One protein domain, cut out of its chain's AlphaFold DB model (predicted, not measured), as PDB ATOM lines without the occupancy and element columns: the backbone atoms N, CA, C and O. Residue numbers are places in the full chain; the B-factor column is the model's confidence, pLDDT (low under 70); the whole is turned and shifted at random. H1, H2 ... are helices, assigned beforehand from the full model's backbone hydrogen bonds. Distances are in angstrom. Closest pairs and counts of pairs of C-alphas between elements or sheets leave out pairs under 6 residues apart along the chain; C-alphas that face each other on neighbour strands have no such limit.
ATOM      1  N   ASN A   4      -9.950  29.953   0.497       68.31
ATOM      2  CA  ASN A   4     -10.217  29.623   1.897       68.31
ATOM      3  C   ASN A   4      -9.266  30.320   2.871       68.31
ATOM      4  O   ASN A   4      -9.645  30.532   4.018       68.31
ATOM      5  N   PHE A   5      -8.061  30.672   2.434       72.69
ATOM      6  CA  PHE A   5      -7.069  31.399   3.222       72.69
ATOM      7  C   PHE A   5      -6.958  32.873   2.809       72.69
ATOM      8  O   PHE A   5      -6.182  33.610   3.415       72.69
ATOM      9  N   GLU A   6      -7.732  33.329   1.818       68.00
ATOM     10  CA  GLU A   6      -7.799  34.743   1.452       68.00
ATOM     11  C   GLU A   6      -8.273  35.563   2.652       68.00
ATOM     12  O   GLU A   6      -9.250  35.218   3.322       68.00
ATOM     13  N   ASN A   7      -7.546  36.644   2.935       67.62
ATOM     14  CA  ASN A   7      -7.744  37.522   4.092       67.62
ATOM     15  C   ASN A   7      -7.570  36.836   5.460       67.62
ATOM     16  O   ASN A   7      -7.788  37.461   6.496       67.62
ATOM     17  N   TYR A   8      -7.147  35.569   5.513       71.81
ATOM     18  CA  TYR A   8      -6.851  34.923   6.785       71.81
ATOM     19  C   TYR A   8      -5.583  35.524   7.400       71.81
ATOM     20  O   TYR A   8      -4.526  35.584   6.767       71.81
ATOM     21  N   ASN A   9      -5.655  35.932   8.668       72.69
ATOM     22  CA  ASN A   9      -4.510  36.510   9.365       72.69
ATOM     23  C   ASN A   9      -3.357  35.495   9.478       72.69
ATOM     24  O   ASN A   9      -3.395  34.569  10.293       72.69
ATOM     25  N   SER A  10      -2.280  35.710   8.718       70.25
ATOM     26  CA  SER A  10      -1.123  34.806   8.669       70.25
ATOM     27  C   SER A  10      -0.455  34.590  10.033       70.25
ATOM     28  O   SER A  10       0.093  33.519  10.287       70.25
ATOM     29  N   ASN A  11      -0.538  35.564  10.950       71.56
ATOM     30  CA  ASN A  11       0.002  35.432  12.311       71.56
ATOM     31  C   ASN A  11      -0.830  34.495  13.197       71.56
ATOM     32  O   ASN A  11      -0.379  34.106  14.271       71.56
ATOM     33  N   SER A  12      -2.033  34.137  12.748       81.00
ATOM     34  CA  SER A  12      -2.951  33.210  13.411       81.00
ATOM     35  C   SER A  12      -2.994  31.842  12.729       81.00
ATOM     36  O   SER A  12      -3.782  30.995  13.132       81.00
ATOM     37  N   LEU A  13      -2.169  31.577  11.707       82.62
ATOM     38  CA  LEU A  13      -2.223  30.302  10.976       82.62
ATOM     39  C   LEU A  13      -1.829  29.105  11.849       82.62
ATOM     40  O   LEU A  13      -2.398  28.029  11.713       82.62
ATOM     41  N   TRP A  14      -0.922  29.304  12.806       85.31
ATOM     42  CA  TRP A  14      -0.548  28.266  13.774       85.31
ATOM     43  C   TRP A  14      -1.730  27.795  14.635       85.31
ATOM     44  O   TRP A  14      -1.684  26.684  15.152       85.31
ATOM     45  N   LYS A  15      -2.791  28.604  14.769       89.69
ATOM     46  CA  LYS A  15      -4.007  28.238  15.509       89.69
ATOM     47  C   LYS A  15      -4.775  27.105  14.837       89.69
ATOM     48  O   LYS A  15      -5.439  26.347  15.518       89.69
ATOM     49  N   LEU A  16      -4.634  26.935  13.522       91.94
ATOM     50  CA  LEU A  16      -5.189  25.781  12.809       91.94
ATOM     51  C   LEU A  16      -4.528  24.457  13.225       91.94
ATOM     52  O   LEU A  16      -5.084  23.391  13.003       91.94
ATOM     53  N   LEU A  17      -3.326  24.526  13.797       91.81
ATOM     54  CA  LEU A  17      -2.448  23.380  14.022       91.81
ATOM     55  C   LEU A  17      -2.295  23.014  15.502       91.81
ATOM     56  O   LEU A  17      -1.509  22.126  15.825       91.81
ATOM     57  N   ILE A  18      -2.978  23.732  16.394       87.75
ATOM     58  CA  ILE A  18      -2.869  23.594  17.847       87.75
ATOM     59  C   ILE A  18      -4.266  23.682  18.464       87.75
ATOM     60  O   ILE A  18      -5.037  24.569  18.095       87.75
ATOM     61  N   ASP A  19      -4.540  22.833  19.458       88.12
ATOM     62  CA  ASP A  19      -5.775  22.806  20.252       88.12
ATOM     63  C   ASP A  19      -6.193  24.217  20.698       88.12
ATOM     64  O   ASP A  19      -5.411  24.904  21.370       88.12
ATOM     65  N   GLY A  20      -7.421  24.635  20.368       85.25
ATOM     66  CA  GLY A  20      -7.980  25.947  20.723       85.25
ATOM     67  C   GLY A  20      -7.831  26.289  22.205       85.25
ATOM     68  O   GLY A  20      -7.258  27.329  22.549       85.25
ATOM     69  N   ASN A  21      -8.170  25.337  23.076       84.88
ATOM     70  CA  ASN A  21      -8.120  25.483  24.533       84.88
ATOM     71  C   ASN A  21      -6.704  25.723  25.104       84.88
ATOM     72  O   ASN A  21      -6.541  26.107  26.268       84.88
ATOM     73  N   ARG A  22      -5.654  25.505  24.304       82.31
ATOM     74  CA  ARG A  22      -4.247  25.709  24.686       82.31
ATOM     75  C   ARG A  22      -3.628  26.947  24.056       82.31
ATOM     76  O   ARG A  22      -2.529  27.337  24.465       82.31
ATOM     77  N   GLN A  23      -4.303  27.591  23.106       83.62
ATOM     78  CA  GLN A  23      -3.740  28.718  22.360       83.62
ATOM     79  C   GLN A  23      -3.490  29.935  23.254       83.62
ATOM     80  O   GLN A  23      -2.427  30.547  23.154       83.62
ATOM     81  N   GLU A  24      -4.423  30.275  24.145       77.50
ATOM     82  CA  GLU A  24      -4.282  31.443  25.030       77.50
ATOM     83  C   GLU A  24      -3.261  31.213  26.147       77.50
ATOM     84  O   GLU A  24      -2.463  32.092  26.466       77.50
ATOM     85  N   THR A  25      -3.267  30.014  26.731       74.31
ATOM     86  CA  THR A  25      -2.441  29.685  27.900       74.31
ATOM     87  C   THR A  25      -0.997  29.381  27.527       74.31
ATOM     88  O   THR A  25      -0.074  29.732  28.262       74.31
ATOM     89  N   SER A  26      -0.791  28.724  26.386       72.31
ATOM     90  CA  SER A  26       0.517  28.192  26.001       72.31
ATOM     91  C   SER A  26       1.140  28.949  24.825       72.31
ATOM     92  O   SER A  26       2.358  28.883  24.626       72.31
ATOM     93  N   GLY A  27       0.332  29.700  24.068       76.00
ATOM     94  CA  GLY A  27       0.752  30.352  22.830       76.00
ATOM     95  C   GLY A  27       1.193  29.349  21.762       76.00
ATOM     96  O   GLY A  27       1.116  28.133  21.941       76.00
ATOM     97  N   SER A  28       1.731  29.858  20.653       71.62
ATOM     98  CA  SER A  28       2.204  29.014  19.546       71.62
ATOM     99  C   SER A  28       3.328  28.061  19.968       71.62
ATOM    100  O   SER A  28       3.366  26.912  19.551       71.62
ATOM    101  N   MET A  29       4.226  28.507  20.849       71.69
ATOM    102  CA  MET A  29       5.397  27.728  21.273       71.69
ATOM    103  C   MET A  29       5.110  26.761  22.427       71.69
ATOM    104  O   MET A  29       6.015  26.070  22.890       71.69
ATOM    105  N   GLY A  30       3.875  26.720  22.928       72.06
ATOM    106  CA  GLY A  30       3.490  25.871  24.050       72.06
ATOM    107  C   GLY A  30       3.797  24.396  23.826       72.06
ATOM    108  O   GLY A  30       4.368  23.733  24.690       72.06
ATOM    109  N   PHE A  31       3.456  23.908  22.634       71.62
ATOM    110  CA  PHE A  31       3.712  22.531  22.232       71.62
ATOM    111  C   PHE A  31       5.182  22.294  21.900       71.62
ATOM    112  O   PHE A  31       5.737  21.328  22.403       71.62
ATOM    113  N   ASP A  32       5.849  23.208  21.189       75.94
ATOM    114  CA  ASP A  32       7.284  23.084  20.883       75.94
ATOM    115  C   ASP A  32       8.177  23.044  22.136       75.94
ATOM    116  O   ASP A  32       9.260  22.468  22.108       75.94
ATOM    117  N   LYS A  33       7.746  23.628  23.261       76.31
ATOM    118  CA  LYS A  33       8.464  23.485  24.541       76.31
ATOM    119  C   LYS A  33       8.414  22.058  25.092       76.31
ATOM    120  O   LYS A  33       9.346  21.655  25.781       76.31
ATOM    121  N   ARG A  34       7.318  21.332  24.845       77.44
ATOM    122  CA  ARG A  34       7.118  19.942  25.292       77.44
ATOM    123  C   ARG A  34       7.662  18.936  24.284       77.44
ATOM    124  O   ARG A  34       8.250  17.939  24.677       77.44
ATOM    125  N   GLU A  35       7.475  19.230  23.004       78.25
ATOM    126  CA  GLU A  35       7.845  18.412  21.856       78.25
ATOM    127  C   GLU A  35       8.588  19.290  20.839       78.25
ATOM    128  O   GLU A  35       7.974  19.802  19.897       78.25
ATOM    129  N   PRO A  36       9.900  19.528  21.011       81.19
ATOM    130  CA  PRO A  36      10.632  20.415  20.118       81.19
ATOM    131  C   PRO A  36      10.536  19.954  18.665       81.19
ATOM    132  O   PRO A  36      10.905  18.830  18.329       81.19
ATOM    133  N   GLY A  37      10.034  20.841  17.801       78.56
ATOM    134  CA  GLY A  37       9.798  20.554  16.387       78.56
ATOM    135  C   GLY A  37       8.351  20.198  16.041       78.56
ATOM    136  O   GLY A  37       8.068  20.013  14.855       78.56
ATOM    137  N   TYR A  38       7.441  20.170  17.020       83.94
ATOM    138  CA  TYR A  38       6.003  19.979  16.828       83.94
ATOM    139  C   TYR A  38       5.434  20.904  15.752       83.94
ATOM    140  O   TYR A  38       4.933  20.424  14.733       83.94
ATOM    141  N   LEU A  39       5.556  22.229  15.910       83.50
ATOM    142  CA  LEU A  39       4.979  23.161  14.933       83.50
ATOM    143  C   LEU A  39       5.625  22.995  13.563       83.50
ATOM    144  O   LEU A  39       4.951  23.087  12.537       83.50
ATOM    145  N   LYS A  40       6.932  22.715  13.537       81.19
ATOM    146  CA  LYS A  40       7.642  22.463  12.287       81.19
ATOM    147  C   LYS A  40       7.069  21.265  11.542       81.19
ATOM    148  O   LYS A  40       6.917  21.363  10.323       81.19
ATOM    149  N   GLY A  41       6.770  20.188  12.258       82.62
ATOM    150  CA  GLY A  41       6.080  19.015  11.740       82.62
ATOM    151  C   GLY A  41       4.674  19.337  11.259       82.62
ATOM    152  O   GLY A  41       4.352  19.078  10.102       82.62
ATOM    153  N   MET A  42       3.864  19.998  12.084       91.81
ATOM    154  CA  MET A  42       2.478  20.316  11.737       91.81
ATOM    155  C   MET A  42       2.355  21.164  10.474       91.81
ATOM    156  O   MET A  42       1.554  20.864   9.594       91.81
ATOM    157  N   PHE A  43       3.190  22.184  10.321       85.69
ATOM    158  CA  PHE A  43       3.202  22.995   9.104       85.69
ATOM    159  C   PHE A  43       3.764  22.245   7.887       85.69
ATOM    160  O   PHE A  43       3.340  22.510   6.760       85.69
ATOM    161  N   ALA A  44       4.697  21.303   8.076       81.38
ATOM    162  CA  ALA A  44       5.121  20.415   6.994       81.38
ATOM    163  C   ALA A  44       3.965  19.502   6.552       81.38
ATOM    164  O   ALA A  44       3.748  19.332   5.353       81.38
ATOM    165  N   GLY A  45       3.181  18.994   7.506       88.25
ATOM    166  CA  GLY A  45       1.952  18.245   7.252       88.25
ATOM    167  C   GLY A  45       0.894  19.082   6.534       88.25
ATOM    168  O   GLY A  45       0.346  18.633   5.532       88.25
ATOM    169  N   LEU A  46       0.672  20.329   6.967       90.38
ATOM    170  CA  LEU A  46      -0.246  21.265   6.308       90.38
ATOM    171  C   LEU A  46       0.163  21.511   4.848       90.38
ATOM    172  O   LEU A  46      -0.658  21.445   3.939       90.38
ATOM    173  N   ASN A  47       1.452  21.736   4.599       83.62
ATOM    174  CA  ASN A  47       1.959  21.856   3.234       83.62
ATOM    175  C   ASN A  47       1.742  20.579   2.421       83.62
ATOM    176  O   ASN A  47       1.370  20.648   1.248       83.62
ATOM    177  N   PHE A  48       1.975  19.417   3.031       86.88
ATOM    178  CA  PHE A  48       1.778  18.138   2.368       86.88
ATOM    179  C   PHE A  48       0.316  17.958   1.951       86.88
ATOM    180  O   PHE A  48       0.075  17.720   0.768       86.88
ATOM    181  N   ILE A  49      -0.654  18.167   2.849       92.62
ATOM    182  CA  ILE A  49      -2.075  18.027   2.499       92.62
ATOM    183  C   ILE A  49      -2.512  19.028   1.423       92.62
ATOM    184  O   ILE A  49      -3.196  18.635   0.484       92.62
ATOM    185  N   LEU A  50      -2.049  20.283   1.487       86.25
ATOM    186  CA  LEU A  50      -2.393  21.308   0.494       86.25
ATOM    187  C   LEU A  50      -1.810  20.994  -0.891       86.25
ATOM    188  O   LEU A  50      -2.451  21.252  -1.904       86.25
ATOM    189  N   SER A  51      -0.614  20.403  -0.943       83.81
ATOM    190  CA  SER A  51       0.019  19.980  -2.204       83.81
ATOM    191  C   SER A  51      -0.535  18.672  -2.777       83.81
ATOM    192  O   SER A  51      -0.152  18.278  -3.876       83.81
ATOM    193  N   THR A  52      -1.419  17.991  -2.044       88.69
ATOM    194  CA  THR A  52      -1.949  16.671  -2.404       88.69
ATOM    195  C   THR A  52      -3.473  16.615  -2.336       88.69
ATOM    196  O   THR A  52      -4.021  15.526  -2.205       88.69
ATOM    197  N   LEU A  53      -4.172  17.755  -2.419       87.38
ATOM    198  CA  LEU A  53      -5.643  17.821  -2.358       87.38
ATOM    199  C   LEU A  53      -6.317  16.926  -3.409       87.38
ATOM    200  O   LEU A  53      -7.246  16.211  -3.083       87.38
ATOM    201  N   ASP A  54      -5.791  16.867  -4.632       85.00
ATOM    202  CA  ASP A  54      -6.355  16.008  -5.690       85.00
ATOM    203  C   ASP A  54      -5.886  14.538  -5.599       85.00
ATOM    204  O   ASP A  54      -6.128  13.733  -6.499       85.00
ATOM    205  N   GLY A  55      -5.135  14.193  -4.550       85.25
ATOM    206  CA  GLY A  55      -4.556  12.869  -4.350       85.25
ATOM    207  C   GLY A  55      -5.524  11.892  -3.689       85.25
ATOM    208  O   GLY A  55      -6.233  12.245  -2.751       85.25
ATOM    209  N   GLU A  56      -5.487  10.638  -4.138       91.12
ATOM    210  CA  GLU A  56      -6.296   9.548  -3.590       91.12
ATOM    211  C   GLU A  56      -5.950   9.246  -2.121       91.12
ATOM    212  O   GLU A  56      -4.779   9.128  -1.736       91.12
ATOM    213  N   LEU A  57      -6.993   9.085  -1.303       95.94
ATOM    214  CA  LEU A  57      -6.872   8.632   0.078       95.94
ATOM    215  C   LEU A  57      -6.553   7.136   0.117       95.94
ATOM    216  O   LEU A  57      -7.194   6.322  -0.537       95.94
ATOM    217  N   SER A  58      -5.549   6.776   0.906       95.19
ATOM    218  CA  SER A  58      -5.129   5.393   1.130       95.19
ATOM    219  C   SER A  58      -4.343   5.301   2.432       95.19
ATOM    220  O   SER A  58      -3.824   6.308   2.929       95.19
ATOM    221  N   ALA A  59      -4.157   4.092   2.954       90.75
ATOM    222  CA  ALA A  59      -3.222   3.854   4.051       90.75
ATOM    223  C   ALA A  59      -1.825   4.420   3.727       90.75
ATOM    224  O   ALA A  59      -1.226   5.117   4.541       90.75
ATOM    225  N   GLY A  60      -1.349   4.238   2.489       89.25
ATOM    226  CA  GLY A  60      -0.079   4.799   2.021       89.25
ATOM    227  C   GLY A  60      -0.014   6.330   2.081       89.25
ATOM    228  O   GLY A  60       1.043   6.888   2.390       89.25
ATOM    229  N   PHE A  61      -1.123   7.020   1.808       95.69
ATOM    230  CA  PHE A  61      -1.230   8.466   1.999       95.69
ATOM    231  C   PHE A  61      -1.132   8.838   3.484       95.69
ATOM    232  O   PHE A  61      -0.318   9.691   3.848       95.69
ATOM    233  N   LEU A  62      -1.909   8.168   4.340       94.19
ATOM    234  CA  LEU A  62      -1.977   8.473   5.771       94.19
ATOM    235  C   LEU A  62      -0.617   8.278   6.463       94.19
ATOM    236  O   LEU A  62      -0.181   9.139   7.225       94.19
ATOM    237  N   ILE A  63       0.108   7.214   6.106       88.62
ATOM    238  CA  ILE A  63       1.488   6.954   6.556       88.62
ATOM    239  C   ILE A  63       2.424   8.100   6.184       88.62
ATOM    240  O   ILE A  63       3.257   8.526   6.983       88.62
ATOM    241  N   LYS A  64       2.339   8.591   4.943       89.44
ATOM    242  CA  LYS A  64       3.195   9.693   4.486       89.44
ATOM    243  C   LYS A  64       2.884  10.971   5.253       89.44
ATOM    244  O   LYS A  64       3.821  11.649   5.667       89.44
ATOM    245  N   LEU A  65       1.605  11.272   5.476       93.94
ATOM    246  CA  LEU A  65       1.189  12.427   6.269       93.94
ATOM    247  C   LEU A  65       1.724  12.343   7.707       93.94
ATOM    248  O   LEU A  65       2.326  13.307   8.187       93.94
ATOM    249  N   GLN A  66       1.576  11.186   8.359       93.44
ATOM    250  CA  GLN A  66       2.079  10.958   9.715       93.44
ATOM    251  C   GLN A  66       3.598  11.149   9.779       93.44
ATOM    252  O   GLN A  66       4.095  11.918  10.604       93.44
ATOM    253  N   ASN A  67       4.338  10.540   8.850       84.69
ATOM    254  CA  ASN A  67       5.794  10.660   8.794       84.69
ATOM    255  C   ASN A  67       6.238  12.112   8.604       84.69
ATOM    256  O   ASN A  67       7.151  12.583   9.278       84.69
ATOM    257  N   VAL A  68       5.588  12.852   7.701       83.94
ATOM    258  CA  VAL A  68       5.922  14.258   7.445       83.94
ATOM    259  C   VAL A  68       5.689  15.119   8.688       83.94
ATOM    260  O   VAL A  68       6.524  15.975   8.996       83.94
ATOM    261  N   CYS A  69       4.582  14.907   9.406       87.12
ATOM    262  CA  CYS A  69       4.234  15.741  10.554       87.12
ATOM    263  C   CYS A  69       4.944  15.355  11.861       87.12
ATOM    264  O   CYS A  69       5.030  16.187  12.763       87.12
ATOM    265  N   THR A  70       5.510  14.150  11.959       86.44
ATOM    266  CA  THR A  70       6.246  13.691  13.152       86.44
ATOM    267  C   THR A  70       7.764  13.712  12.984       86.44
ATOM    268  O   THR A  70       8.470  13.924  13.967       86.44
ATOM    269  N   ALA A  71       8.298  13.590  11.761       80.50
ATOM    270  CA  ALA A  71       9.747  13.544  11.520       80.50
ATOM    271  C   ALA A  71      10.556  14.709  12.131       80.50
ATOM    272  O   ALA A  71      11.705  14.490  12.520       80.50
ATOM    273  N   PRO A  72      10.036  15.952  12.222       75.50
ATOM    274  CA  PRO A  72      10.789  17.044  12.838       75.50
ATOM    275  C   PRO A  72      10.808  17.051  14.371       75.50
ATOM    276  O   PRO A  72      11.512  17.898  14.924       75.50
ATOM    277  N   VAL A  73      10.042  16.183  15.037       77.00
ATOM    278  CA  VAL A  73       9.854  16.183  16.493       77.00
ATOM    279  C   VAL A  73      10.983  15.406  17.172       77.00
ATOM    280  O   VAL A  73      11.178  14.222  16.916       77.00
ATOM    281  N   SER A  74      11.749  16.065  18.047       62.03
ATOM    282  CA  SER A  74      12.931  15.462  18.690       62.03
ATOM    283  C   SER A  74      12.602  14.489  19.822       62.03
ATOM    284  O   SER A  74      13.438  13.677  20.206       62.03
ATOM    285  N   THR A  75      11.407  14.611  20.388       60.56
ATOM    286  CA  THR A  75      10.889  13.767  21.463       60.56
ATOM    287  C   THR A  75       9.500  13.319  21.060       60.56
ATOM    288  O   THR A  75       8.505  13.923  21.449       60.56
ATOM    289  N   ILE A  76       9.434  12.271  20.249       52.50
ATOM    290  CA  ILE A  76       8.237  11.434  20.237       52.50
ATOM    291  C   ILE A  76       8.118  10.925  21.675       52.50
ATOM    292  O   ILE A  76       9.116  10.433  22.216       52.50
ATOM    293  N   GLN A  77       6.974  11.129  22.337       44.72
ATOM    294  CA  GLN A  77       6.729  10.510  23.640       44.72
ATOM    295  C   GLN A  77       6.693   8.998  23.420       44.72
ATOM    296  O   GLN A  77       5.649   8.401  23.189       44.72
ATOM    297  N   MET A  78       7.871   8.382  23.452       36.47
ATOM    298  CA  MET A  78       8.011   6.948  23.568       36.47
ATOM    299  C   MET A  78       7.543   6.607  24.980       36.47
ATOM    300  O   MET A  78       8.322   6.656  25.931       36.47
ATOM    301  N   LEU A 179      -4.775  -3.554   9.783       80.44
ATOM    302  CA  LEU A 179      -4.854  -2.096   9.944       80.44
ATOM    303  C   LEU A 179      -4.878  -1.385   8.587       80.44
ATOM    304  O   LEU A 179      -5.667  -0.465   8.377       80.44
ATOM    305  N   THR A 180      -4.035  -1.818   7.649       84.06
ATOM    306  CA  THR A 180      -3.974  -1.254   6.294       84.06
ATOM    307  C   THR A 180      -5.294  -1.455   5.553       84.06
ATOM    308  O   THR A 180      -5.807  -0.516   4.938       84.06
ATOM    309  N   GLU A 181      -5.862  -2.657   5.629       86.62
ATOM    310  CA  GLU A 181      -7.161  -2.980   5.040       86.62
ATOM    311  C   GLU A 181      -8.285  -2.148   5.663       86.62
ATOM    312  O   GLU A 181      -9.077  -1.558   4.928       86.62
ATOM    313  N   GLN A 182      -8.311  -2.011   6.993       86.69
ATOM    314  CA  GLN A 182      -9.307  -1.189   7.687       86.69
ATOM    315  C   GLN A 182      -9.208   0.292   7.322       86.69
ATOM    316  O   GLN A 182     -10.234   0.911   7.053       86.69
ATOM    317  N   ILE A 183      -8.003   0.864   7.251       89.81
ATOM    318  CA  ILE A 183      -7.824   2.261   6.825       89.81
ATOM    319  C   ILE A 183      -8.368   2.458   5.405       89.81
ATOM    320  O   ILE A 183      -9.099   3.413   5.142       89.81
ATOM    321  N   ASN A 184      -8.037   1.551   4.482       95.00
ATOM    322  CA  ASN A 184      -8.524   1.637   3.106       95.00
ATOM    323  C   ASN A 184     -10.045   1.446   3.021       95.00
ATOM    324  O   ASN A 184     -10.694   2.126   2.226       95.00
ATOM    325  N   LEU A 185     -10.624   0.577   3.853       95.75
ATOM    326  CA  LEU A 185     -12.072   0.413   3.955       95.75
ATOM    327  C   LEU A 185     -12.745   1.695   4.463       95.75
ATOM    328  O   LEU A 185     -13.719   2.140   3.860       95.75
ATOM    329  N   ILE A 186     -12.201   2.331   5.507       95.94
ATOM    330  CA  ILE A 186     -12.712   3.610   6.026       95.94
ATOM    331  C   ILE A 186     -12.671   4.686   4.934       95.94
ATOM    332  O   ILE A 186     -13.665   5.379   4.721       95.94
ATOM    333  N   PHE A 187     -11.572   4.790   4.179       98.25
ATOM    334  CA  PHE A 187     -11.495   5.729   3.058       98.25
ATOM    335  C   PHE A 187     -12.443   5.384   1.907       98.25
ATOM    336  O   PHE A 187     -13.006   6.289   1.290       98.25
ATOM    337  N   SER A 188     -12.659   4.100   1.621       97.75
ATOM    338  CA  SER A 188     -13.646   3.668   0.629       97.75
ATOM    339  C   SER A 188     -15.062   4.079   1.039       97.75
ATOM    340  O   SER A 188     -15.802   4.605   0.207       97.75
ATOM    341  N   ASN A 189     -15.418   3.892   2.312       97.25
ATOM    342  CA  ASN A 189     -16.710   4.304   2.858       97.25
ATOM    343  C   ASN A 189     -16.864   5.827   2.787       97.25
ATOM    344  O   ASN A 189     -17.834   6.307   2.212       97.25
ATOM    345  N   TYR A 190     -15.852   6.584   3.222       98.31
ATOM    346  CA  TYR A 190     -15.838   8.042   3.083       98.31
ATOM    347  C   TYR A 190     -16.062   8.499   1.634       98.31
ATOM    348  O   TYR A 190     -16.898   9.361   1.378       98.31
ATOM    349  N   ASN A 191     -15.353   7.906   0.667       97.50
ATOM    350  CA  ASN A 191     -15.494   8.260  -0.747       97.50
ATOM    351  C   ASN A 191     -16.898   7.950  -1.292       97.50
ATOM    352  O   ASN A 191     -17.395   8.651  -2.178       97.50
ATOM    353  N   GLN A 192     -17.537   6.892  -0.790       97.56
ATOM    354  CA  GLN A 192     -18.919   6.571  -1.121       97.56
ATOM    355  C   GLN A 192     -19.886   7.580  -0.493       97.56
ATOM    356  O   GLN A 192     -20.758   8.096  -1.197       97.56
ATOM    357  N   ASP A 193     -19.716   7.886   0.789       97.31
ATOM    358  CA  ASP A 193     -20.592   8.782   1.539       97.31
ATOM    359  C   ASP A 193     -20.514  10.206   0.989       97.31
ATOM    360  O   ASP A 193     -21.544  10.785   0.645       97.31
ATOM    361  N   ILE A 194     -19.303  10.724   0.761       96.81
ATOM    362  CA  ILE A 194     -19.095  12.082   0.245       96.81
ATOM    363  C   ILE A 194     -19.651  12.271  -1.170       96.81
ATOM    364  O   ILE A 194     -20.098  13.358  -1.534       96.81
ATOM    365  N   LYS A 195     -19.656  11.204  -1.979       96.31
ATOM    366  CA  LYS A 195     -20.253  11.206  -3.320       96.31
ATOM    367  C   LYS A 195     -21.780  11.264  -3.265       96.31
ATOM    368  O   LYS A 195     -22.398  11.779  -4.198       96.31
ATOM    369  N   ASN A 196     -22.373  10.709  -2.212       96.44
ATOM    370  CA  ASN A 196     -23.816  10.686  -2.002       96.44
ATOM    371  C   ASN A 196     -24.322  11.916  -1.231       96.44
ATOM    372  O   ASN A 196     -25.526  12.164  -1.244       96.44
ATOM    373  N   SER A 197     -23.431  12.684  -0.597       96.75
ATOM    374  CA  SER A 197     -23.770  13.915   0.116       96.75
ATOM    375  C   SER A 197     -24.396  14.965  -0.803       96.75
ATOM    376  O   SER A 197     -23.860  15.282  -1.871       96.75
ATOM    377  N   ILE A 198     -25.512  15.545  -0.367       94.31
ATOM    378  CA  ILE A 198     -26.262  16.546  -1.133       94.31
ATOM    379  C   ILE A 198     -25.905  17.951  -0.653       94.31
ATOM    380  O   ILE A 198     -25.687  18.850  -1.471       94.31
ATOM    381  N   ASP A 199     -25.836  18.140   0.663       95.31
ATOM    382  CA  ASP A 199     -25.585  19.438   1.280       95.31
ATOM    383  C   ASP A 199     -24.295  19.475   2.118       95.31
ATOM    384  O   ASP A 199     -23.453  18.577   2.077       95.31
ATOM    385  N   ILE A 200     -24.074  20.602   2.799       96.12
ATOM    386  CA  ILE A 200     -22.882  20.818   3.627       96.12
ATOM    387  C   ILE A 200     -22.909  19.922   4.869       96.12
ATOM    388  O   ILE A 200     -21.848  19.476   5.306       96.12
ATOM    389  N   ASP A 201     -24.088  19.639   5.418       97.19
ATOM    390  CA  ASP A 201     -24.232  18.853   6.638       97.19
ATOM    391  C   ASP A 201     -23.947  17.376   6.363       97.19
ATOM    392  O   ASP A 201     -23.166  16.775   7.100       97.19
ATOM    393  N   ASP A 202     -24.437  16.842   5.241       97.62
ATOM    394  CA  ASP A 202     -24.088  15.496   4.773       97.62
ATOM    395  C   ASP A 202     -22.567  15.329   4.606       97.62
ATOM    396  O   ASP A 202     -21.992  14.297   4.958       97.62
ATOM    397  N   LYS A 203     -21.896  16.356   4.064       98.38
ATOM    398  CA  LYS A 203     -20.439  16.338   3.864       98.38
ATOM    399  C   LYS A 203     -19.683  16.370   5.183       98.38
ATOM    400  O   LYS A 203     -18.726  15.618   5.352       98.38
ATOM    401  N   ILE A 204     -20.091  17.237   6.110       98.56
ATOM    402  CA  ILE A 204     -19.478  17.321   7.441       98.56
ATOM    403  C   ILE A 204     -19.672  16.002   8.188       98.56
ATOM    404  O   ILE A 204     -18.717  15.528   8.795       98.56
ATOM    405  N   HIS A 205     -20.845  15.378   8.079       98.38
ATOM    406  CA  HIS A 205     -21.111  14.071   8.670       98.38
ATOM    407  C   HIS A 205     -20.192  12.983   8.097       98.38
ATOM    408  O   HIS A 205     -19.544  12.265   8.859       98.38
ATOM    409  N   ALA A 206     -20.056  12.890   6.769       98.44
ATOM    410  CA  ALA A 206     -19.138  11.937   6.134       98.44
ATOM    411  C   ALA A 206     -17.675  12.147   6.582       98.44
ATOM    412  O   ALA A 206     -16.953  11.186   6.858       98.44
ATOM    413  N   ILE A 207     -17.240  13.407   6.700       98.62
ATOM    414  CA  ILE A 207     -15.907  13.760   7.207       98.62
ATOM    415  C   ILE A 207     -15.763  13.352   8.680       98.62
ATOM    416  O   ILE A 207     -14.785  12.690   9.026       98.62
ATOM    417  N   ALA A 208     -16.723  13.705   9.539       98.19
ATOM    418  CA  ALA A 208     -16.708  13.378  10.964       98.19
ATOM    419  C   ALA A 208     -16.614  11.865  11.188       98.19
ATOM    420  O   ALA A 208     -15.735  11.417  11.922       98.19
ATOM    421  N   GLN A 209     -17.435  11.085  10.477       96.69
ATOM    422  CA  GLN A 209     -17.407   9.623  10.512       96.69
ATOM    423  C   GLN A 209     -16.037   9.068  10.109       96.69
ATOM    424  O   GLN A 209     -15.483   8.230  10.819       96.69
ATOM    425  N   CYS A 210     -15.461   9.550   9.003       97.62
ATOM    426  CA  CYS A 210     -14.145   9.105   8.547       97.62
ATOM    427  C   CYS A 210     -13.052   9.374   9.591       97.62
ATOM    428  O   CYS A 210     -12.236   8.494   9.872       97.62
ATOM    429  N   ILE A 211     -13.010  10.589  10.145       97.44
ATOM    430  CA  ILE A 211     -11.991  10.990  11.124       97.44
ATOM    431  C   ILE A 211     -12.172  10.225  12.438       97.44
ATOM    432  O   ILE A 211     -11.188   9.710  12.963       97.44
ATOM    433  N   HIS A 212     -13.408  10.092  12.926       92.94
ATOM    434  CA  HIS A 212     -13.730   9.325  14.130       92.94
ATOM    435  C   HIS A 212     -13.305   7.860  13.994       92.94
ATOM    436  O   HIS A 212     -12.558   7.352  14.826       92.94
ATOM    437  N   SER A 213     -13.683   7.195  12.896       90.19
ATOM    438  CA  SER A 213     -13.302   5.799  12.658       90.19
ATOM    439  C   SER A 213     -11.784   5.601  12.597       90.19
ATOM    440  O   SER A 213     -11.291   4.573  13.060       90.19
ATOM    441  N   LEU A 214     -11.027   6.564  12.057       90.56
ATOM    442  CA  LEU A 214      -9.561   6.505  12.033       90.56
ATOM    443  C   LEU A 214      -8.929   6.768  13.406       90.56
ATOM    444  O   LEU A 214      -7.955   6.098  13.745       90.56
ATOM    445  N   GLU A 215      -9.450   7.716  14.187       88.00
ATOM    446  CA  GLU A 215      -8.914   8.014  15.523       88.00
ATOM    447  C   GLU A 215      -9.181   6.860  16.498       88.00
ATOM    448  O   GLU A 215      -8.272   6.456  17.222       88.00
ATOM    449  N   VAL A 216     -10.375   6.255  16.433       80.44
ATOM    450  CA  VAL A 216     -10.730   5.048  17.201       80.44
ATOM    451  C   VAL A 216      -9.887   3.842  16.775       80.44
ATOM    452  O   VAL A 216      -9.503   3.038  17.623       80.44
ATOM    453  N   LEU A 217      -9.562   3.714  15.480       81.50
ATOM    454  CA  LEU A 217      -8.642   2.679  14.988       81.50
ATOM    455  C   LEU A 217      -7.214   2.870  15.526       81.50
ATOM    456  O   LEU A 217      -6.477   1.895  15.649       81.50
ATOM    457  N   HIS A 218      -6.832   4.114  15.825       80.94
ATOM    458  CA  HIS A 218      -5.552   4.507  16.417       80.94
ATOM    459  C   HIS A 218      -4.319   3.829  15.772       80.94
ATOM    460  O   HIS A 218      -3.513   3.197  16.458       80.94
ATOM    461  N   PRO A 219      -4.145   3.924  14.437       78.44
ATOM    462  CA  PRO A 219      -3.225   3.058  13.691       78.44
ATOM    463  C   PRO A 219      -1.731   3.334  13.927       78.44
ATOM    464  O   PRO A 219      -0.886   2.544  13.495       78.44
ATOM    465  N   PHE A 220      -1.375   4.457  14.552       79.19
ATOM    466  CA  PHE A 220       0.013   4.836  14.818       79.19
ATOM    467  C   PHE A 220       0.349   4.746  16.306       79.19
ATOM    468  O   PHE A 220      -0.504   4.944  17.162       79.19
ATOM    469  N   LEU A 221       1.625   4.517  16.629       72.38
ATOM    470  CA  LEU A 221       2.092   4.539  18.020       72.38
ATOM    471  C   LEU A 221       2.012   5.945  18.639       72.38
ATOM    472  O   LEU A 221       1.752   6.090  19.828       72.38
ATOM    473  N   ASP A 222       2.257   6.974  17.826       76.31
ATOM    474  CA  ASP A 222       2.131   8.380  18.202       76.31
ATOM    475  C   ASP A 222       1.684   9.213  16.993       76.31
ATOM    476  O   ASP A 222       1.911   8.873  15.822       76.31
ATOM    477  N   GLY A 223       1.071  10.351  17.295       84.75
ATOM    478  CA  GLY A 223       0.676  11.351  16.325       84.75
ATOM    479  C   GLY A 223      -0.644  11.065  15.618       84.75
ATOM    480  O   GLY A 223      -0.876  11.689  14.587       84.75
ATOM    481  N   ASN A 224      -1.513  10.200  16.155       88.25
ATOM    482  CA  ASN A 224      -2.860   9.966  15.614       88.25
ATOM    483  C   ASN A 224      -3.658  11.271  15.538       88.25
ATOM    484  O   ASN A 224      -3.813  11.806  14.444       88.25
ATOM    485  N   CYS A 225      -3.984  11.880  16.680       90.19
ATOM    486  CA  CYS A 225      -4.715  13.149  16.744       90.19
ATOM    487  C   CYS A 225      -4.123  14.256  15.837       90.19
ATOM    488  O   CYS A 225      -4.832  14.886  15.051       90.19
ATOM    489  N   ARG A 226      -2.796  14.456  15.836       90.44
ATOM    490  CA  ARG A 226      -2.161  15.492  14.995       90.44
ATOM    491  C   ARG A 226      -2.287  15.194  13.488       90.44
ATOM    492  O   ARG A 226      -2.483  16.106  12.688       90.44
ATOM    493  N   THR A 227      -2.199  13.922  13.103       95.06
ATOM    494  CA  THR A 227      -2.280  13.461  11.706       95.06
ATOM    495  C   THR A 227      -3.724  13.420  11.216       95.06
ATOM    496  O   THR A 227      -4.031  13.930  10.142       95.06
ATOM    497  N   ILE A 228      -4.600  12.797  11.996       96.44
ATOM    498  CA  ILE A 228      -5.971  12.437  11.639       96.44
ATOM    499  C   ILE A 228      -6.902  13.604  11.981       96.44
ATOM    500  O   ILE A 228      -7.490  14.224  11.093       96.44
ATOM    501  N   VAL A 229      -6.972  13.974  13.257       96.19
ATOM    502  CA  VAL A 229      -7.953  14.946  13.753       96.19
ATOM    503  C   VAL A 229      -7.603  16.386  13.388       96.19
ATOM    504  O   VAL A 229      -8.504  17.181  13.161       96.19
ATOM    505  N   VAL A 230      -6.322  16.750  13.290       96.62
ATOM    506  CA  VAL A 230      -5.925  18.134  12.957       96.62
ATOM    507  C   VAL A 230      -5.631  18.312  11.467       96.62
ATOM    508  O   VAL A 230      -6.142  19.239  10.839       96.62
ATOM    509  N   LEU A 231      -4.797  17.455  10.870       97.75
ATOM    510  CA  LEU A 231      -4.353  17.641   9.483       97.75
ATOM    511  C   LEU A 231      -5.319  17.033   8.464       97.75
ATOM    512  O   LEU A 231      -5.759  17.736   7.552       97.75
ATOM    513  N   LEU A 232      -5.660  15.751   8.598       98.44
ATOM    514  CA  LEU A 232      -6.519  15.072   7.630       98.44
ATOM    515  C   LEU A 232      -7.918  15.695   7.586       98.44
ATOM    516  O   LEU A 232      -8.407  15.932   6.485       98.44
ATOM    517  N   ILE A 233      -8.522  16.065   8.722       98.31
ATOM    518  CA  ILE A 233      -9.833  16.740   8.706       98.31
ATOM    519  C   ILE A 233      -9.830  17.989   7.818       98.31
ATOM    520  O   ILE A 233     -10.730  18.195   7.009       98.31
ATOM    521  N   ASN A 234      -8.770  18.797   7.912       97.88
ATOM    522  CA  ASN A 234      -8.649  20.039   7.167       97.88
ATOM    523  C   ASN A 234      -8.381  19.776   5.684       97.88
ATOM    524  O   ASN A 234      -8.870  20.530   4.847       97.88
ATOM    525  N   LYS A 235      -7.681  18.686   5.340       97.00
ATOM    526  CA  LYS A 235      -7.589  18.215   3.950       97.00
ATOM    527  C   LYS A 235      -8.981  17.938   3.389       97.00
ATOM    528  O   LYS A 235      -9.337  18.523   2.369       97.00
ATOM    529  N   LEU A 236      -9.758  17.102   4.081       98.00
ATOM    530  CA  LEU A 236     -11.078  16.677   3.615       98.00
ATOM    531  C   LEU A 236     -12.042  17.865   3.505       98.00
ATOM    532  O   LEU A 236     -12.721  18.009   2.495       98.00
ATOM    533  N   LEU A 237     -12.042  18.784   4.477       97.62
ATOM    534  CA  LEU A 237     -12.838  20.015   4.398       97.62
ATOM    535  C   LEU A 237     -12.475  20.842   3.152       97.62
ATOM    536  O   LEU A 237     -13.354  21.218   2.375       97.62
ATOM    537  N   ILE A 238     -11.180  21.091   2.928       94.75
ATOM    538  CA  ILE A 238     -10.711  21.929   1.815       94.75
ATOM    539  C   ILE A 238     -11.024  21.289   0.456       94.75
ATOM    540  O   ILE A 238     -11.432  22.004  -0.461       94.75
ATOM    541  N   GLU A 239     -10.869  19.971   0.317       93.12
ATOM    542  CA  GLU A 239     -11.223  19.234  -0.908       93.12
ATOM    543  C   GLU A 239     -12.684  19.418  -1.302       93.12
ATOM    544  O   GLU A 239     -13.004  19.542  -2.484       93.12
ATOM    545  N   GLN A 240     -13.572  19.489  -0.312       94.19
ATOM    546  CA  GLN A 240     -15.004  19.656  -0.539       94.19
ATOM    547  C   GLN A 240     -15.427  21.118  -0.727       94.19
ATOM    548  O   GLN A 240     -16.626  21.405  -0.809       94.19
ATOM    549  N   GLY A 241     -14.459  22.040  -0.803       91.38
ATOM    550  CA  GLY A 241     -14.698  23.480  -0.890       91.38
ATOM    551  C   GLY A 241     -15.200  24.093   0.418       91.38
ATOM    552  O   GLY A 241     -15.724  25.204   0.405       91.38
ATOM    553  N   LEU A 242     -15.063  23.379   1.538       93.25
ATOM    554  CA  LEU A 242     -15.445  23.859   2.861       93.25
ATOM    555  C   LEU A 242     -14.284  24.616   3.508       93.25
ATOM    556  O   LEU A 242     -13.113  24.473   3.148       93.25
ATOM    557  N   CYS A 243     -14.628  25.458   4.474       92.00
ATOM    558  CA  CYS A 243     -13.659  26.199   5.262       92.00
ATOM    559  C   CYS A 243     -12.880  25.252   6.201       92.00
ATOM    560  O   CYS A 243     -13.492  24.334   6.744       92.00
ATOM    561  N   PRO A 244     -11.572  25.470   6.440       95.56
ATOM    562  CA  PRO A 244     -10.833  24.772   7.494       95.56
ATOM    563  C   PRO A 244     -11.455  24.985   8.881       95.56
ATOM    564  O   PRO A 244     -12.151  25.980   9.099       95.56
ATOM    565  N   ALA A 245     -11.149  24.095   9.824       96.38
ATOM    566  CA  ALA A 245     -11.655  24.119  11.192       96.38
ATOM    567  C   ALA A 245     -10.523  24.243  12.226       96.38
ATOM    568  O   ALA A 245      -9.588  23.439  12.243       96.38
ATOM    569  N   ILE A 246     -10.632  25.233  13.120       95.19
ATOM    570  CA  ILE A 246      -9.805  25.347  14.332       95.19
ATOM    571  C   ILE A 246     -10.541  24.632  15.464       95.19
ATOM    572  O   ILE A 246     -11.497  25.169  16.014       95.19
ATOM    573  N   LEU A 247     -10.113  23.420  15.807       95.19
ATOM    574  CA  LEU A 247     -10.782  22.620  16.832       95.19
ATOM    575  C   LEU A 247     -10.415  23.100  18.243       95.19
ATOM    576  O   LEU A 247      -9.236  23.234  18.575       95.19
ATOM    577  N   GLU A 248     -11.427  23.315  19.087       92.25
ATOM    578  CA  GLU A 248     -11.229  23.765  20.472       92.25
ATOM    579  C   GLU A 248     -10.506  22.706  21.311       92.25
ATOM    580  O   GLU A 248      -9.545  23.006  22.023       92.25
ATOM    581  N   ASN A 249     -10.936  21.449  21.196       91.44
ATOM    582  CA  ASN A 249     -10.279  20.308  21.817       91.44
ATOM    583  C   ASN A 249     -10.318  19.100  20.867       91.44
ATOM    584  O   ASN A 249     -11.315  18.377  20.853       91.44
ATOM    585  N   PRO A 250      -9.250  18.847  20.090       91.38
ATOM    586  CA  PRO A 250      -9.231  17.745  19.130       91.38
ATOM    587  C   PRO A 250      -9.291  16.360  19.803       91.38
ATOM    588  O   PRO A 250      -9.761  15.411  19.193       91.38
ATOM    589  N   ASN A 251      -8.956  16.237  21.092       86.88
ATOM    590  CA  ASN A 251      -9.053  14.968  21.838       86.88
ATOM    591  C   ASN A 251     -10.508  14.552  22.169       86.88
ATOM    592  O   ASN A 251     -10.734  13.662  22.986       86.88
ATOM    593  N   ARG A 252     -11.512  15.244  21.611       87.38
ATOM    594  CA  ARG A 252     -12.931  14.856  21.673       87.38
ATOM    595  C   ARG A 252     -13.287  13.768  20.659       87.38
ATOM    596  O   ARG A 252     -14.224  13.020  20.904       87.38
ATOM    597  N   PHE A 253     -12.509  13.630  19.585       88.31
ATOM    598  CA  PHE A 253     -12.693  12.600  18.554       88.31
ATOM    599  C   PHE A 253     -12.482  11.166  19.058       88.31
ATOM    600  O   PHE A 253     -12.772  10.228  18.330       88.31
ATOM    601  N   ASP A 254     -12.043  10.993  20.305       76.94
ATOM    602  CA  ASP A 254     -11.909   9.681  20.935       76.94
ATOM    603  C   ASP A 254     -13.229   9.145  21.500       76.94
ATOM    604  O   ASP A 254     -13.278   7.969  21.842       76.94
ATOM    605  N   ALA A 255     -14.222  10.008  21.773       80.19
ATOM    606  CA  ALA A 255     -15.339   9.655  22.662       80.19
ATOM    607  C   ALA A 255     -16.601  10.533  22.558       80.19
ATOM    608  O   ALA A 255     -17.447  10.486  23.456       80.19
ATOM    609  N   TYR A 256     -16.694  11.371  21.527       88.06
ATOM    610  CA  TYR A 256     -17.907  12.104  21.152       88.06
ATOM    611  C   TYR A 256     -18.652  11.326  20.071       88.06
ATOM    612  O   TYR A 256     -18.019  10.635  19.272       88.06
ATOM    613  N   SER A 257     -19.975  11.468  20.028       90.12
ATOM    614  CA  SER A 257     -20.766  10.918  18.927       90.12
ATOM    615  C   SER A 257     -20.481  11.649  17.616       90.12
ATOM    616  O   SER A 257     -20.002  12.789  17.616       90.12
ATOM    617  N   ILE A 258     -20.821  11.041  16.480       94.88
ATOM    618  CA  ILE A 258     -20.660  11.696  15.171       94.88
ATOM    619  C   ILE A 258     -21.415  13.029  15.098       94.88
ATOM    620  O   ILE A 258     -20.872  14.011  14.587       94.88
ATOM    621  N   ASP A 259     -22.624  13.103  15.656       94.94
ATOM    622  CA  ASP A 259     -23.413  14.341  15.704       94.94
ATOM    623  C   ASP A 259     -22.720  15.430  16.539       94.94
ATOM    624  O   ASP A 259     -22.651  16.597  16.130       94.94
ATOM    625  N   GLU A 260     -22.149  15.060  17.688       95.94
ATOM    626  CA  GLU A 260     -21.365  15.976  18.522       95.94
ATOM    627  C   GLU A 260     -20.102  16.449  17.787       95.94
ATOM    628  O   GLU A 260     -19.761  17.635  17.824       95.94
ATOM    629  N   LEU A 261     -19.434  15.558  17.050       97.00
ATOM    630  CA  LEU A 261     -18.268  15.898  16.234       97.00
ATOM    631  C   LEU A 261     -18.624  16.814  15.060       97.00
ATOM    632  O   LEU A 261     -17.862  17.733  14.753       97.00
ATOM    633  N   CYS A 262     -19.793  16.646  14.441       97.94
ATOM    634  CA  CYS A 262     -20.282  17.573  13.420       97.94
ATOM    635  C   CYS A 262     -20.423  18.996  13.980       97.94
ATOM    636  O   CYS A 262     -20.053  19.966  13.311       97.94
ATOM    637  N   ILE A 263     -20.923  19.130  15.213       96.69
ATOM    638  CA  ILE A 263     -21.027  20.423  15.905       96.69
ATOM    639  C   ILE A 263     -19.633  21.001  16.180       96.69
ATOM    640  O   ILE A 263     -19.400  22.180  15.909       96.69
ATOM    641  N   GLU A 264     -18.687  20.190  16.657       96.88
ATOM    642  CA  GLU A 264     -17.303  20.624  16.896       96.88
ATOM    643  C   GLU A 264     -16.618  21.125  15.617       96.88
ATOM    644  O   GLU A 264     -15.963  22.171  15.632       96.88
ATOM    645  N   ILE A 265     -16.816  20.428  14.496       98.25
ATOM    646  CA  ILE A 265     -16.288  20.838  13.192       98.25
ATOM    647  C   ILE A 265     -16.890  22.181  12.774       98.25
ATOM    648  O   ILE A 265     -16.139  23.097  12.436       98.25
ATOM    649  N   LYS A 266     -18.218  22.335  12.848       97.88
ATOM    650  CA  LYS A 266     -18.914  23.590  12.506       97.88
ATOM    651  C   LYS A 266     -18.429  24.759  13.367       97.88
ATOM    652  O   LYS A 266     -18.058  25.801  12.828       97.88
ATOM    653  N   ASN A 267     -18.324  24.558  14.682       96.31
ATOM    654  CA  ASN A 267     -17.776  25.556  15.605       96.31
ATOM    655  C   ASN A 267     -16.332  25.931  15.235       96.31
ATOM    656  O   ASN A 267     -15.961  27.107  15.259       96.31
ATOM    657  N   GLY A 268     -15.514  24.948  14.856       95.81
ATOM    658  CA  GLY A 268     -14.144  25.190  14.419       95.81
ATOM    659  C   GLY A 268     -14.052  25.944  13.090       95.81
ATOM    660  O   GLY A 268     -13.152  26.774  12.922       95.81
ATOM    661  N   MET A 269     -14.977  25.699  12.160       94.94
ATOM    662  CA  MET A 269     -15.092  26.449  10.902       94.94
ATOM    663  C   MET A 269     -15.478  27.910  11.155       94.94
ATOM    664  O   MET A 269     -14.881  28.821  10.571       94.94
ATOM    665  N   ASP A 270     -16.424  28.153  12.062       92.38
ATOM    666  CA  ASP A 270     -16.809  29.504  12.484       92.38
ATOM    667  C   ASP A 270     -15.639  30.235  13.152       92.38
ATOM    668  O   ASP A 270     -15.344  31.393  12.823       92.38
ATOM    669  N   LEU A 271     -14.902  29.542  14.027       90.69
ATOM    670  CA  LEU A 271     -13.707  30.083  14.663       90.69
ATOM    671  C   LEU A 271     -12.637  30.441  13.626       90.69
ATOM    672  O   LEU A 271     -12.085  31.542  13.685       90.69
ATOM    673  N   PHE A 272     -12.374  29.577  12.644       90.88
ATOM    674  CA  PHE A 272     -11.451  29.893  11.553       90.88
ATOM    675  C   PHE A 272     -11.889  31.143  10.779       90.88
ATOM    676  O   PHE A 272     -11.088  32.055  10.558       90.88
ATOM    677  N   ASN A 273     -13.169  31.241  10.415       87.94
ATOM    678  CA  ASN A 273     -13.698  32.405   9.702       87.94
ATOM    679  C   ASN A 273     -13.614  33.700  10.527       87.94
ATOM    680  O   ASN A 273     -13.391  34.772   9.958       87.94
ATOM    681  N   SER A 274     -13.696  33.628  11.858       86.12
ATOM    682  CA  SER A 274     -13.506  34.799  12.729       86.12
ATOM    683  C   SER A 274     -12.108  35.436  12.601       86.12
ATOM    684  O   SER A 274     -11.943  36.638  12.829       86.12
ATOM    685  N   TYR A 275     -11.103  34.665  12.167       79.75
ATOM    686  CA  TYR A 275      -9.743  35.154  11.913       79.75
ATOM    687  C   TYR A 275      -9.530  35.715  10.499       79.75
ATOM    688  O   TYR A 275      -8.478  36.310  10.256       79.75
ATOM    689  N   LYS A 276     -10.509  35.588   9.589       73.62
ATOM    690  CA  LYS A 276     -10.485  36.256   8.271       73.62
ATOM    691  C   LYS A 276     -10.856  37.737   8.335       73.62
ATOM    692  O   LYS A 276     -10.451  38.509   7.482       73.62
ATOM    693  N   ASN A 277     -11.628  38.134   9.347       60.94
ATOM    694  CA  ASN A 277     -12.247  39.464   9.417       60.94
ATOM    695  C   ASN A 277     -11.613  40.394  10.472       60.94
ATOM    696  O   ASN A 277     -12.126  41.482  10.721       60.94
TER     697      ASN A 277
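Overview. This is residues 4 to 78 and 179 to 277 of the 427 residues of the protein "Fic family protein" of Legionellales bacterium (UniProt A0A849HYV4). A core helix, H8, runs through the middle of a rounded body, with the hairpin of H6 and H7 on one side, packed on it through H7, and the hairpin of H4 and H5 on the other. H9 crosses H7, while the short helix H1 packs on H4 and H8 with its closest C-alpha to both at Leu 17, and the short helices H2 and H3 lie at the edge of the body, farthest from the mean of the C-alphas, with H3 making a corner with H4. The printed part has 174 residues with nine named helices, H1 to H9 in chain order, and no named strand: all helix. It is compact, with a radius of gyration of the C-alphas of 15.1 A and spans of 42 by 39 by 31 A.

Arrangement. H6, residues 179 to 196, touches H7, residues 200 to 217, in a hairpin at a shallow tilt of 7 degrees; the closest C-alphas, of Ile 194 and Lys 203, are 5.7 A apart. H7 forms a hairpin with H8, residues 224 to 239, at 23 degrees, closest at Ile 211 and Ile 228, C-alphas 6.2 A apart. H9, residues 258 to 274, touches H7 with residues 258 to 265 alone, at a steep tilt of 67 degrees; the closest C-alphas, of His 205 and Cys 262, are 6.0 A apart. H8 touches H4, residues 38 to 51, the same way at a shallow tilt of 30 degrees, with C-alphas of Ile 49 and Lys 235 5.7 A apart. H4 forms a hairpin with H5, residues 59 to 70, at 38 degrees, only just steep; the C-alphas of Gly 41 and Cys 69 are closest, at 3.9 A. H1, residues 10 to 17, touches H4 about perpendicular at 85 degrees, closest at Leu 17 and Met 42, C-alphas 6.2 A apart. H3, residues 29 to 34, touches H4 only at the corner; H2, residues 20 to 26, is close to H3 but not clearly touching, with C-alphas of Arg 22 and Gly 30 7.8 A apart. In H4, H5, H6, H7 and H9 every O i to N i+4 pair is within hydrogen-bond range; H8 has 8 of 12, H3 1 of 2, H2 1 of 3, with 1 of 4 O i to N i+3 pairs, and H1 0 of 4, with 4 of 5.

Along the chain. H6 measures 25.8 A, H7 25.7 A, H9 24.3 A, H8 20.7 A, H4 20.0 A and H5 16.4 A. C-alpha 179 stands at (-4.854, -2.096, 9.944), C-alpha 10 at (-1.123, 34.806, 8.669) and C-alpha 274 at (-13.506, 34.799, 12.729).

Size, cuts and confidence. The C-alphas farthest apart, of Ser 74 and Ile 198, are 43.9 A apart. Residues 79 to 178 are cut out, with 20.8 A from C-alpha 78 to C-alpha 179. The link from H8 to H9, residues 240 to 257, is long. Residues 4, 6 to 7, 74 to 78 and 277 are under pLDDT 70.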